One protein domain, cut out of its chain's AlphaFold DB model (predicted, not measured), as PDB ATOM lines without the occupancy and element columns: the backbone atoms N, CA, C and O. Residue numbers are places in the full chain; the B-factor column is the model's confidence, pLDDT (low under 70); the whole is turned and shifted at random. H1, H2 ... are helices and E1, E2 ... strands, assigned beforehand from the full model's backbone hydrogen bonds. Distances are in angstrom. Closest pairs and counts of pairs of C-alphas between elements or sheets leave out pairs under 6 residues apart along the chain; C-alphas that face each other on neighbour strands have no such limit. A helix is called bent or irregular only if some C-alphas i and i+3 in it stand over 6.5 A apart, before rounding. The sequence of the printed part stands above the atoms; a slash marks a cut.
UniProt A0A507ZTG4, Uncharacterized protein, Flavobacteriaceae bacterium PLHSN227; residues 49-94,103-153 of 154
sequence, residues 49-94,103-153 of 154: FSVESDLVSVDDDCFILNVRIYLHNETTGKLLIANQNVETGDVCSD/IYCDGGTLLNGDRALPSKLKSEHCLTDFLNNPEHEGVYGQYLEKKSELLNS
ATOM      1  N   PHE A  49      58.607  27.247  20.893       93.31
ATOM      2  CA  PHE A  49      57.286  27.354  21.510       93.31
ATOM      3  C   PHE A  49      56.512  28.554  20.967       93.31
ATOM      4  O   PHE A  49      57.114  29.560  20.585       93.31
ATOM      5  N   SER A  50      55.180  28.468  20.987       95.31
ATOM      6  CA  SER A  50      54.294  29.625  20.804       95.31
ATOM      7  C   SER A  50      53.195  29.661  21.851       95.31
ATOM      8  O   SER A  50      52.633  28.614  22.186       95.31
ATOM      9  N   VAL A  51      52.839  30.868  22.275       97.06
ATOM     10  CA  VAL A  51      51.696  31.127  23.153       97.06
ATOM     11  C   VAL A  51      50.553  31.742  22.353       97.06
ATOM     12  O   VAL A  51      50.764  32.632  21.530       97.06
ATOM     13  N   GLU A  52      49.342  31.264  22.604       96.94
ATOM     14  CA  GLU A  52      48.099  31.832  22.087       96.94
ATOM     15  C   GLU A  52      47.137  32.081  23.249       96.94
ATOM     16  O   GLU A  52      47.098  31.294  24.198       96.94
ATOM     17  N   SER A  53      46.347  33.150  23.148       96.19
ATOM     18  CA  SER A  53      45.379  33.532  24.173       96.19
ATOM     19  C   SER A  53      44.089  34.035  23.534       96.19
ATOM     20  O   SER A  53      44.151  34.869  22.633       96.19
ATOM     21  N   ASP A  54      42.946  33.584  24.048       96.31
ATOM     22  CA  ASP A  54      41.623  34.106  23.685       96.31
ATOM     23  C   ASP A  54      40.912  34.664  24.916       96.31
ATOM     24  O   ASP A  54      41.031  34.116  26.014       96.31
ATOM     25  N   LEU A  55      40.113  35.713  24.731       96.62
ATOM     26  CA  LEU A  55      39.231  36.215  25.777       96.62
ATOM     27  C   LEU A  55      38.044  35.260  25.974       96.62
ATOM     28  O   LEU A  55      37.321  34.957  25.026       96.62
ATOM     29  N   VAL A  56      37.825  34.824  27.212       95.56
ATOM     30  CA  VAL A  56      36.688  33.980  27.614       95.56
ATOM     31  C   VAL A  56      35.577  34.831  28.219       95.56
ATOM     32  O   VAL A  56      34.417  34.686  27.836       95.56
ATOM     33  N   SER A  57      35.915  35.718  29.157       94.25
ATOM     34  CA  SER A  57      34.946  36.608  29.804       94.25
ATOM     35  C   SER A  57      35.597  37.874  30.355       94.25
ATOM     36  O   SER A  57      36.803  37.903  30.601       94.25
ATOM     37  N   VAL A  58      34.767  38.895  30.574       93.31
ATOM     38  CA  VAL A  58      35.117  40.173  31.210       93.31
ATOM     39  C   VAL A  58      34.092  40.451  32.303       93.31
ATOM     40  O   VAL A  58      32.895  40.317  32.040       93.31
ATOM     41  N   ASP A  59      34.554  40.838  33.486       89.31
ATOM     42  CA  ASP A  59      33.721  41.256  34.617       89.31
ATOM     43  C   ASP A  59      34.454  42.328  35.435       89.31
ATOM     44  O   ASP A  59      35.502  42.030  35.995       89.31
ATOM     45  N   ASP A  60      33.950  43.566  35.455       85.50
ATOM     46  CA  ASP A  60      34.496  44.708  36.215       85.50
ATOM     47  C   ASP A  60      36.043  44.782  36.251       85.50
ATOM     48  O   ASP A  60      36.663  44.735  37.309       85.50
ATOM     49  N   ASP A  61      36.681  44.886  35.078       87.19
ATOM     50  CA  ASP A  61      38.147  44.920  34.895       87.19
ATOM     51  C   ASP A  61      38.907  43.637  35.312       87.19
ATOM     52  O   ASP A  61      40.141  43.620  35.344       87.19
ATOM     53  N   CYS A  62      38.197  42.535  35.571       91.56
ATOM     54  CA  CYS A  62      38.735  41.178  35.608       91.56
ATOM     55  C   CYS A  62      38.472  40.448  34.285       91.56
ATOM     56  O   CYS A  62      37.345  40.361  33.792       91.56
ATOM     57  N   PHE A  63      39.523  39.869  33.717       94.75
ATOM     58  CA  PHE A  63      39.494  39.150  32.452       94.75
ATOM     59  C   PHE A  63      39.827  37.686  32.692       94.75
ATOM     60  O   PHE A  63      40.814  37.367  33.354       94.75
ATOM     61  N   ILE A  64      39.046  36.791  32.091       95.38
ATOM     62  CA  ILE A  64      39.406  35.377  31.992       95.38
ATOM     63  C   ILE A  64      39.902  35.127  30.577       95.38
ATOM     64  O   ILE A  64      39.161  35.308  29.611       95.38
ATOM     65  N   LEU A  65      41.151  34.695  30.460       96.94
ATOM     66  CA  LEU A  65      41.802  34.368  29.198       96.94
ATOM     67  C   LEU A  65      42.019  32.861  29.108       96.94
ATOM     68  O   LEU A  65      42.541  32.267  30.045       96.94
ATOM     69  N   ASN A  66      41.679  32.225  27.991       96.56
ATOM     70  CA  ASN A  66      42.122  30.860  27.723       96.56
ATOM     71  C   ASN A  66      43.529  30.913  27.130       96.56
ATOM     72  O   ASN A  66      43.695  31.415  26.022       96.56
ATOM     73  N   VAL A  67      44.526  30.401  27.856       97.62
ATOM     74  CA  VAL A  67      45.936  30.429  27.446       97.62
ATOM     75  C   VAL A  67      46.371  29.039  27.006       97.62
ATOM     76  O   VAL A  67      46.189  28.058  27.733       97.62
ATOM     77  N   ARG A  68      46.987  28.959  25.822       96.94
ATOM     78  CA  ARG A  68      47.455  27.717  25.199       96.94
ATOM     79  C   ARG A  68      48.918  27.837  24.802       96.94
ATOM     80  O   ARG A  68      49.314  28.794  24.139       96.94
ATOM     81  N   ILE A  69      49.713  26.839  25.177       96.44
ATOM     82  CA  ILE A  69      51.132  26.742  24.823       96.44
ATOM     83  C   ILE A  69      51.319  25.571  23.874       96.44
ATOM     84  O   ILE A  69      50.903  24.450  24.177       96.44
ATOM     85  N   TYR A  70      51.994  25.828  22.758       95.50
ATOM     86  CA  TYR A  70      52.325  24.814  21.770       95.50
ATOM     87  C   TYR A  70      53.830  24.629  21.634       95.50
ATOM     88  O   TYR A  70      54.567  25.614  21.556       95.50
ATOM     89  N   LEU A  71      54.264  23.375  21.522       93.88
ATOM     90  CA  LEU A  71      55.586  22.996  21.029       93.88
ATOM     91  C   LEU A  71      55.503  22.786  19.516       93.88
ATOM     92  O   LEU A  71      54.624  22.074  19.026       93.88
ATOM     93  N   HIS A  72      56.419  23.395  18.769       91.88
ATOM     94  CA  HIS A  72      56.513  23.222  17.323       91.88
ATOM     95  C   HIS A  72      57.441  22.058  17.004       91.88
ATOM     96  O   HIS A  72      58.627  22.081  17.329       91.88
ATOM     97  N   ASN A  73      56.894  21.057  16.329       84.81
ATOM     98  CA  ASN A  73      57.628  19.943  15.760       84.81
ATOM     99  C   ASN A  73      57.559  20.061  14.232       84.81
ATOM    100  O   ASN A  73      56.474  20.162  13.659       84.81
ATOM    101  N   GLU A  74      58.712  20.036  13.560       79.94
ATOM    102  CA  GLU A  74      58.798  20.186  12.098       79.94
ATOM    103  C   GLU A  74      57.984  19.117  11.336       79.94
ATOM    104  O   GLU A  74      57.569  19.348  10.203       79.94
ATOM    105  N   THR A  75      57.716  17.969  11.968       82.50
ATOM    106  CA  THR A  75      56.993  16.837  11.371       82.50
ATOM    107  C   THR A  75      55.497  16.851  11.689       82.50
ATOM    108  O   THR A  75      54.684  16.574  10.811       82.50
ATOM    109  N   THR A  76      55.115  17.151  12.936       77.62
ATOM    110  CA  THR A  76      53.715  17.052  13.400       77.62
ATOM    111  C   THR A  76      53.004  18.402  13.518       77.62
ATOM    112  O   THR A  76      51.795  18.442  13.741       77.62
ATOM    113  N   GLY A  77      53.718  19.514  13.322       88.12
ATOM    114  CA  GLY A  77      53.178  20.862  13.452       88.12
ATOM    115  C   GLY A  77      53.159  21.333  14.907       88.12
ATOM    116  O   GLY A  77      54.171  21.272  15.599       88.12
ATOM    117  N   LYS A  78      52.016  21.849  15.367       92.06
ATOM    118  CA  LYS A  78      51.843  22.342  16.740       92.06
ATOM    119  C   LYS A  78      51.312  21.230  17.642       92.06
ATOM    120  O   LYS A  78      50.207  20.741  17.419       92.06
ATOM    121  N   LEU A  79      52.054  20.891  18.690       92.12
ATOM    122  CA  LEU A  79      51.603  20.017  19.770       92.12
ATOM    123  C   LEU A  79      51.158  20.870  20.960       92.12
ATOM    124  O   LEU A  79      51.932  21.699  21.426       92.12
ATOM    125  N   LEU A  80      49.925  20.688  21.440       93.00
ATOM    126  CA  LEU A  80      49.417  21.400  22.616       93.00
ATOM    127  C   LEU A  80      50.040  20.822  23.892       93.00
ATOM    128  O   LEU A  80      49.804  19.663  24.220       93.00
ATOM    129  N   ILE A  81      50.782  21.652  24.620       94.00
ATOM    130  CA  ILE A  81      51.529  21.255  25.819       94.00
ATOM    131  C   ILE A  81      50.787  21.649  27.096       94.00
ATOM    132  O   ILE A  81      50.643  20.837  28.008       94.00
ATOM    133  N   ALA A  82      50.273  22.879  27.149       95.00
ATOM    134  CA  ALA A  82      49.530  23.399  28.292       95.00
ATOM    135  C   ALA A  82      48.294  24.171  27.821       95.00
ATOM    136  O   ALA A  82      48.351  24.884  26.816       95.00
ATOM    137  N   ASN A  83      47.183  24.030  28.546       95.25
ATOM    138  CA  ASN A  83      45.934  24.738  28.274       95.25
ATOM    139  C   ASN A  83      45.162  24.980  29.574       95.25
ATOM    140  O   ASN A  83      44.615  24.035  30.151       95.25
ATOM    141  N   GLN A  84      45.104  26.232  30.026       95.62
ATOM    142  CA  GLN A  84      44.327  26.622  31.204       95.62
ATOM    143  C   GLN A  84      43.751  28.026  31.040       95.62
ATOM    144  O   GLN A  84      44.313  28.873  30.346       95.62
ATOM    145  N   ASN A  85      42.625  28.271  31.707       95.62
ATOM    146  CA  ASN A  85      42.108  29.624  31.848       95.62
ATOM    147  C   ASN A  85      42.937  30.387  32.879       95.62
ATOM    148  O   ASN A  85      43.386  29.801  33.860       95.62
ATOM    149  N   VAL A  86      43.120  31.681  32.661       95.81
ATOM    150  CA  VAL A  86      43.885  32.576  33.519       95.81
ATOM    151  C   VAL A  86      43.047  33.808  33.811       95.81
ATOM    152  O   VAL A  86      42.584  34.475  32.890       95.81
ATOM    153  N   GLU A  87      42.863  34.102  35.089       95.38
ATOM    154  CA  GLU A  87      42.315  35.364  35.570       95.38
ATOM    155  C   GLU A  87      43.428  36.414  35.634       95.38
ATOM    156  O   GLU A  87      44.507  36.173  36.188       95.38
ATOM    157  N   THR A  88      43.164  37.578  35.051       94.44
ATOM    158  CA  THR A  88      44.081  38.720  35.009       94.44
ATOM    159  C   THR A  88      43.293  40.023  35.102       94.44
ATOM    160  O   THR A  88      42.158  40.089  34.639       94.44
ATOM    161  N   GLY A  89      43.886  41.061  35.686       89.50
ATOM    162  CA  GLY A  89      43.224  42.341  35.936       89.50
ATOM    163  C   GLY A  89      43.241  42.726  37.413       89.50
ATOM    164  O   GLY A  89      43.589  41.918  38.275       89.50
ATOM    165  N   ASP A  90      42.888  43.976  37.699       81.25
ATOM    166  CA  ASP A  90      43.093  44.581  39.022       81.25
ATOM    167  C   ASP A  90      42.024  44.174  40.052       81.25
ATOM    168  O   ASP A  90      42.258  44.271  41.257       81.25
ATOM    169  N   VAL A  91      40.850  43.720  39.592       83.75
ATOM    170  CA  VAL A  91      39.658  43.496  40.437       83.75
ATOM    171  C   VAL A  91      39.200  42.031  40.430       83.75
ATOM    172  O   VAL A  91      38.071  41.719  40.803       83.75
ATOM    173  N   CYS A  92      40.067  41.097  40.028       83.69
ATOM    174  CA  CYS A  92      39.708  39.682  40.048       83.69
ATOM    175  C   CYS A  92      39.443  39.206  41.479       83.69
ATOM    176  O   CYS A  92      40.338  39.175  42.323       83.69
ATOM    177  N   SER A  93      38.188  38.846  41.757       70.69
ATOM    178  CA  SER A  93      37.786  38.313  43.055       70.69
ATOM    179  C   SER A  93      38.507  37.004  43.331       70.69
ATOM    180  O   SER A  93      38.567  36.151  42.446       70.69
ATOM    181  N   ASP A  94      38.962  36.806  44.567       63.91
ATOM    182  CA  ASP A  94      39.544  35.543  44.993       63.91
ATOM    183  C   ASP A  94      38.504  34.416  44.984       63.91
ATOM    184  O   ASP A  94      37.813  34.142  45.964       63.91
ATOM    185  N   ILE A 103      40.487  17.062  38.879       76.44
ATOM    186  CA  ILE A 103      41.240  18.138  38.229       76.44
ATOM    187  C   ILE A 103      42.562  17.581  37.683       76.44
ATOM    188  O   ILE A 103      43.255  16.844  38.380       76.44
ATOM    189  N   TYR A 104      42.898  17.906  36.429       86.38
ATOM    190  CA  TYR A 104      44.188  17.528  35.830       86.38
ATOM    191  C   TYR A 104      45.286  18.539  36.158       86.38
ATOM    192  O   TYR A 104      46.441  18.154  36.294       86.38
ATOM    193  N   CYS A 105      44.913  19.812  36.305       89.94
ATOM    194  CA  CYS A 105      45.805  20.885  36.724       89.94
ATOM    195  C   CYS A 105      45.127  21.762  37.768       89.94
ATOM    196  O   CYS A 105      44.139  22.419  37.450       89.94
ATOM    197  N   ASP A 106      45.664  21.794  38.989       86.44
ATOM    198  CA  ASP A 106      45.060  22.458  40.157       86.44
ATOM    199  C   ASP A 106      45.009  23.993  40.061       86.44
ATOM    200  O   ASP A 106      44.360  24.643  40.878       86.44
ATOM    201  N   GLY A 107      45.644  24.577  39.043       88.44
ATOM    202  CA  GLY A 107      45.792  26.024  38.914       88.44
ATOM    203  C   GLY A 107      46.848  26.580  39.871       88.44
ATOM    204  O   GLY A 107      47.614  25.837  40.484       88.44
ATOM    205  N   GLY A 108      46.919  27.904  39.979       91.00
ATOM    206  CA  GLY A 108      47.858  28.593  40.862       91.00
ATOM    207  C   GLY A 108      48.303  29.950  40.327       91.00
ATOM    208  O   GLY A 108      47.928  30.361  39.230       91.00
ATOM    209  N   THR A 109      49.110  30.650  41.115       93.31
ATOM    210  CA  THR A 109      49.568  32.010  40.804       93.31
ATOM    211  C   THR A 109      50.798  31.995  39.892       93.31
ATOM    212  O   THR A 109      51.761  31.261  40.133       93.31
ATOM    213  N   LEU A 110      50.766  32.814  38.842       94.44
ATOM    214  CA  LEU A 110      51.894  33.082  37.949       94.44
ATOM    215  C   LEU A 110      52.800  34.177  38.530       94.44
ATOM    216  O   LEU A 110      52.396  34.934  39.414       94.44
ATOM    217  N   LEU A 111      54.026  34.306  38.013       93.31
ATOM    218  CA  LEU A 111      55.032  35.241  38.547       93.31
ATOM    219  C   LEU A 111      54.581  36.716  38.593       93.31
ATOM    220  O   LEU A 111      55.089  37.479  39.411       93.31
ATOM    221  N   ASN A 112      53.647  37.135  37.737       93.25
ATOM    222  CA  ASN A 112      53.106  38.497  37.714       93.25
ATOM    223  C   ASN A 112      51.805  38.678  38.515       93.25
ATOM    224  O   ASN A 112      51.182  39.730  38.398       93.25
ATOM    225  N   GLY A 113      51.381  37.673  39.284       92.31
ATOM    226  CA  GLY A 113      50.166  37.728  40.102       92.31
ATOM    227  C   GLY A 113      48.887  37.273  39.398       92.31
ATOM    228  O   GLY A 113      47.882  37.093  40.077       92.31
ATOM    229  N   ASP A 114      48.915  37.021  38.084       94.44
ATOM    230  CA  ASP A 114      47.786  36.386  37.392       94.44
ATOM    231  C   ASP A 114      47.511  34.997  37.979       94.44
ATOM    232  O   ASP A 114      48.426  34.318  38.466       94.44
ATOM    233  N   ARG A 115      46.267  34.527  37.884       94.12
ATOM    234  CA  ARG A 115      45.873  33.236  38.450       94.12
ATOM    235  C   ARG A 115      45.414  32.270  37.374       94.12
ATOM    236  O   ARG A 115      44.356  32.444  36.782       94.12
ATOM    237  N   ALA A 116      46.178  31.203  37.165       94.44
ATOM    238  CA  ALA A 116      45.708  30.070  36.387       94.44
ATOM    239  C   ALA A 116      44.614  29.339  37.171       94.44
ATOM    240  O   ALA A 116      44.816  28.924  38.315       94.44
ATOM    241  N   LEU A 117      43.455  29.177  36.548       92.88
ATOM    242  CA  LEU A 117      42.320  28.471  37.111       92.88
ATOM    243  C   LEU A 117      42.513  26.952  37.020       92.88
ATOM    244  O   LEU A 117      43.125  26.458  36.059       92.88
ATOM    245  N   PRO A 118      41.955  26.194  37.978       91.56
ATOM    246  CA  PRO A 118      41.961  24.747  37.899       91.56
ATOM    247  C   PRO A 118      41.285  24.253  36.612       91.56
ATOM    248  O   PRO A 118      40.253  24.779  36.189       91.56
ATOM    249  N   SER A 119      41.857  23.227  35.982       88.06
ATOM    250  CA  SER A 119      41.396  22.715  34.689       88.06
ATOM    251  C   SER A 119      41.006  21.242  34.745       88.06
ATOM    252  O   SER A 119      41.739  20.384  35.239       88.06
ATOM    253  N   LYS A 120      39.841  20.948  34.159       86.62
ATOM    254  CA  LYS A 120      39.363  19.585  33.882       86.62
ATOM    255  C   LYS A 120      39.795  19.077  32.505       86.62
ATOM    256  O   LYS A 120      39.460  17.954  32.141       86.62
ATOM    257  N   LEU A 121      40.516  19.888  31.731       85.06
ATOM    258  CA  LEU A 121      41.095  19.465  30.463       85.06
ATOM    259  C   LEU A 121      42.466  18.848  30.728       85.06
ATOM    260  O   LEU A 121      43.305  19.453  31.392       85.06
ATOM    261  N   LYS A 122      42.685  17.645  30.198       84.06
ATOM    262  CA  LYS A 122      43.981  16.973  30.268       84.06
ATOM    263  C   LYS A 122      44.959  17.668  29.319       84.06
ATOM    264  O   LYS A 122      44.696  17.751  28.120       84.06
ATOM    265  N   SER A 123      46.082  18.128  29.850       84.69
ATOM    266  CA  SER A 123      47.238  18.611  29.092       84.69
ATOM    267  C   SER A 123      48.494  17.855  29.525       84.69
ATOM    268  O   SER A 123      48.484  17.159  30.541       84.69
ATOM    269  N   GLU A 124      49.561  17.944  28.732       88.00
ATOM    270  CA  GLU A 124      50.839  17.302  29.061       88.00
ATOM    271  C   GLU A 124      51.488  17.956  30.285       88.00
ATOM    272  O   GLU A 124      52.009  17.273  31.170       88.00
ATOM    273  N   HIS A 125      51.394  19.283  30.367       91.19
ATOM    274  CA  HIS A 125      51.873  20.074  31.489       91.19
ATOM    275  C   HIS A 125      50.803  21.048  31.974       91.19
ATOM    276  O   HIS A 125      49.961  21.522  31.202       91.19
ATOM    277  N   CYS A 126      50.864  21.373  33.263       93.19
ATOM    278  CA  CYS A 126      50.085  22.461  33.827       93.19
ATOM    279  C   CYS A 126      50.746  23.797  33.509       93.19
ATOM    280  O   CYS A 126      51.969  23.934  33.544       93.19
ATOM    281  N   LEU A 127      49.922  24.790  33.182       95.31
ATOM    282  CA  LEU A 127      50.356  26.116  32.765       95.31
ATOM    283  C   LEU A 127      51.195  26.789  33.856       95.31
ATOM    284  O   LEU A 127      52.234  27.363  33.550       95.31
ATOM    285  N   THR A 128      50.769  26.674  35.119       94.69
ATOM    286  CA  THR A 128      51.473  27.250  36.274       94.69
ATOM    287  C   THR A 128      52.880  26.682  36.416       94.69
ATOM    288  O   THR A 128      53.838  27.448  36.485       94.69
ATOM    289  N   ASP A 129      53.021  25.355  36.397       92.62
ATOM    290  CA  ASP A 129      54.325  24.693  36.514       92.62
ATOM    291  C   ASP A 129      55.224  25.026  35.322       92.62
ATOM    292  O   ASP A 129      56.422  25.257  35.477       92.62
ATOM    293  N   PHE A 130      54.636  25.090  34.125       93.25
ATOM    294  CA  PHE A 130      55.371  25.349  32.898       93.25
ATOM    295  C   PHE A 130      55.893  26.789  32.822       93.25
ATOM    296  O   PHE A 130      57.060  26.988  32.490       93.25
ATOM    297  N   LEU A 131      55.049  27.780  33.127       95.25
ATOM    298  CA  LEU A 131      55.377  29.206  33.015       95.25
ATOM    299  C   LEU A 131      56.192  29.748  34.196       95.25
ATOM    300  O   LEU A 131      56.917  30.723  34.020       95.25
ATOM    301  N   ASN A 132      56.105  29.128  35.376       94.50
ATOM    302  CA  ASN A 132      56.930  29.506  36.528       94.50
ATOM    303  C   ASN A 132      58.322  28.843  36.508       94.50
ATOM    304  O   ASN A 132      59.156  29.164  37.357       94.50
ATOM    305  N   ASN A 133      58.588  27.923  35.573       93.25
ATOM    306  CA  ASN A 133      59.892  27.277  35.437       93.25
ATOM    307  C   ASN A 133      60.917  28.235  34.785       93.25
ATOM    308  O   ASN A 133      60.698  28.663  33.647       93.25
ATOM    309  N   PRO A 134      62.065  28.522  35.435       90.12
ATOM    310  CA  PRO A 134      63.129  29.356  34.865       90.12
ATOM    311  C   PRO A 134      63.684  28.860  33.520       90.12
ATOM    312  O   PRO A 134      64.164  29.649  32.710       90.12
ATOM    313  N   GLU A 135      63.599  27.560  33.232       89.25
ATOM    314  CA  GLU A 135      64.034  27.001  31.943       89.25
ATOM    315  C   GLU A 135      63.139  27.444  30.768       89.25
ATOM    316  O   GLU A 135      63.535  27.332  29.607       89.25
ATOM    317  N   HIS A 136      61.953  27.997  31.054       89.50
ATOM    318  CA  HIS A 136      60.968  28.445  30.069       89.50
ATOM    319  C   HIS A 136      60.703  29.961  30.112       89.50
ATOM    320  O   HIS A 136      59.660  30.416  29.634       89.50
ATOM    321  N   GLU A 137      61.647  30.770  30.612       89.31
ATOM    322  CA  GLU A 137      61.516  32.240  30.688       89.31
ATOM    323  C   GLU A 137      61.089  32.885  29.357       89.31
ATOM    324  O   GLU A 137      60.272  33.807  29.336       89.31
ATOM    325  N   GLY A 138      61.583  32.372  28.224       91.31
ATOM    326  CA  GLY A 138      61.194  32.861  26.899       91.31
ATOM    327  C   GLY A 138      59.710  32.647  26.573       91.31
ATOM    328  O   GLY A 138      59.100  33.485  25.911       91.31
ATOM    329  N   VAL A 139      59.108  31.557  27.059       94.50
ATOM    330  CA  VAL A 139      57.672  31.283  26.875       94.50
ATOM    331  C   VAL A 139      56.840  32.169  27.795       94.50
ATOM    332  O   VAL A 139      55.819  32.709  27.371       94.50
ATOM    333  N   TYR A 140      57.309  32.394  29.023       95.69
ATOM    334  CA  TYR A 140      56.684  33.344  29.940       95.69
ATOM    335  C   TYR A 140      56.686  34.779  29.387       95.69
ATOM    336  O   TYR A 140      55.667  35.466  29.441       95.69
ATOM    337  N   GLY A 141      57.783  35.209  28.757       95.56
ATOM    338  CA  GLY A 141      57.840  36.492  28.050       95.56
ATOM    339  C   GLY A 141      56.796  36.607  26.932       95.56
ATOM    340  O   GLY A 141      56.079  37.605  26.866       95.56
ATOM    341  N   GLN A 142      56.649  35.566  26.104       96.00
ATOM    342  CA  GLN A 142      55.616  35.527  25.057       96.00
ATOM    343  C   GLN A 142      54.197  35.580  25.630       96.00
ATOM    344  O   GLN A 142      53.326  36.231  25.055       96.00
ATOM    345  N   TYR A 143      53.952  34.915  26.761       96.88
ATOM    346  CA  TYR A 143      52.667  34.990  27.453       96.88
ATOM    347  C   TYR A 143      52.309  36.437  27.823       96.88
ATOM    348  O   TYR A 143      51.214  36.898  27.498       96.88
ATOM    349  N   LEU A 144      53.239  37.170  28.444       97.25
ATOM    350  CA  LEU A 144      53.013  38.566  28.830       97.25
ATOM    351  C   LEU A 144      52.755  39.466  27.615       97.25
ATOM    352  O   LEU A 144      51.860  40.312  27.660       97.25
ATOM    353  N   GLU A 145      53.505  39.264  26.530       96.81
ATOM    354  CA  GLU A 145      53.321  39.991  25.271       96.81
ATOM    355  C   GLU A 145      51.928  39.739  24.684       96.81
ATOM    356  O   GLU A 145      51.177  40.688  24.461       96.81
ATOM    357  N   LYS A 146      51.538  38.470  24.510       96.25
ATOM    358  CA  LYS A 146      50.241  38.105  23.915       96.25
ATOM    359  C   LYS A 146      49.063  38.527  24.774       96.25
ATOM    360  O   LYS A 146      48.052  38.978  24.240       96.25
ATOM    361  N   LYS A 147      49.204  38.445  26.098       96.12
ATOM    362  CA  LYS A 147      48.225  39.005  27.031       96.12
ATOM    363  C   LYS A 147      48.055  40.509  26.812       96.12
ATOM    364  O   LYS A 147      46.931  40.977  26.669       96.12
ATOM    365  N   SER A 148      49.157  41.255  26.778       95.88
ATOM    366  CA  SER A 148      49.130  42.709  26.586       95.88
ATOM    367  C   SER A 148      48.519  43.098  25.237       95.88
ATOM    368  O   SER A 148      47.663  43.977  25.183       95.88
ATOM    369  N   GLU A 149      48.907  42.429  24.148       95.75
ATOM    370  CA  GLU A 149      48.318  42.642  22.820       95.75
ATOM    371  C   GLU A 149      46.799  42.440  22.832       95.75
ATOM    372  O   GLU A 149      46.066  43.291  22.329       95.75
ATOM    373  N   LEU A 150      46.335  41.338  23.432       95.12
ATOM    374  CA  LEU A 150      44.916  41.018  23.515       95.12
ATOM    375  C   LEU A 150      44.154  42.079  24.311       95.12
ATOM    376  O   LEU A 150      43.184  42.631  23.799       95.12
ATOM    377  N   LEU A 151      44.603  42.403  25.527       93.50
ATOM    378  CA  LEU A 151      43.905  43.357  26.396       93.50
ATOM    379  C   LEU A 151      43.873  44.777  25.812       93.50
ATOM    380  O   LEU A 151      42.872  45.464  25.957       93.50
ATOM    381  N   ASN A 152      44.921  45.202  25.098       94.25
ATOM    382  CA  ASN A 152      44.947  46.506  24.422       94.25
ATOM    383  C   ASN A 152      44.068  46.570  23.159       94.25
ATOM    384  O   ASN A 152      43.940  47.640  22.561       94.25
ATOM    385  N   SER A 153      43.522  45.436  22.711       92.88
ATOM    386  CA  SER A 153      42.643  45.358  21.539       92.88
ATOM    387  C   SER A 153      41.146  45.339  21.874       92.88
ATOM    388  O   SER A 153      40.334  45.403  20.948       92.88
TER     389      SER A 153
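Overview. This is residues 49 to 94 and 103 to 153 of the 154 residues of an uncharacterized protein of Flavobacteriaceae bacterium PLHSN227 (UniProt A0A507ZTG4). Three long strands, E1, E2 and E3, fold back on one another in two successive hairpins to make a narrow, twisted wall, with H2 packed beside edge strand E1, H1 over the other edge strand E3, and the wall's other face left bare. Residues 103 to 126, with no named element, lie past E3 and are tied to it by a short antiparallel pairing of residues 86 to 87 with 115 to 116. The printed part has 97 residues, with three named strands and then two named helices, E1 E2 E3 H1 H2; the sheet's order is E1 E2 E3, antiparallel, and the class is mixed, helices and strands. The whole is compact, with a radius of gyration of the C-alphas of 13.0 A and spans of 43 by 31 by 24 A.

Along the chain. E1, residues 49 to 59, begins at C-alpha 49 (57.286, 27.354, 21.510), is 30.3 A long and bends by 51 degrees at residue 56. E2, residues 62 to 73, is 34.7 A long. E3, residues 77 to 89, is 32.6 A long, ends at C-alpha 89 (43.224, 42.341, 35.936) and bends by 62 degrees at residue 81. H1 is short, residues 127 to 131, 5.9 A. H2, residues 134 to 151, is 25.2 A long and ends at C-alpha 151 (43.905, 43.357, 26.396); it is irregular, with C-alphas 135 and 138 8.2 A apart.

Arrangement. E1, E2 and E3 form a meander, each strand the antiparallel neighbour of the one before. E1 and E2, a hairpin, have N 52 and O 68 within hydrogen-bond range at 2.9 A. E2 and E3, also a hairpin, have N 67 and O 84 at 2.9 A. H2 on one face of the sheet gives two layers, a helix layer and a sheet layer, but its height over the sheet is 4.0 A, only just at the sheet's level. The closest C-alphas of E1 and H2 are those of Val 51 and Tyr 143, 5.9 A apart. H1 is on the sheet, over E3, at a height of 8.4 A; its closest C-alphas to E3 are Leu 127 and Ala 82, 5.3 A. H1 and H2 touch only at the corner, H2 with residues 136 to 140 alone; the closest C-alphas, of Leu 131 and Tyr 140, are 5.3 A apart. In H1 every O i to N i+4 pair is within hydrogen-bond range, in H2 12 of 14.

Size, cuts and confidence. The two C-alphas farthest apart, those of Asp 60 and Thr 75, are 43.6 A apart. Residues 95 to 102 are not printed, and C-alphas 94 and 103 stand 18.7 A apart across this cut, which falls in the link from E3 to H1. The links E1 to E2, E2 to E3 and H1 to H2 are tight. The mean pLDDT of the printed part is 91.6, and residue 94 is under 70.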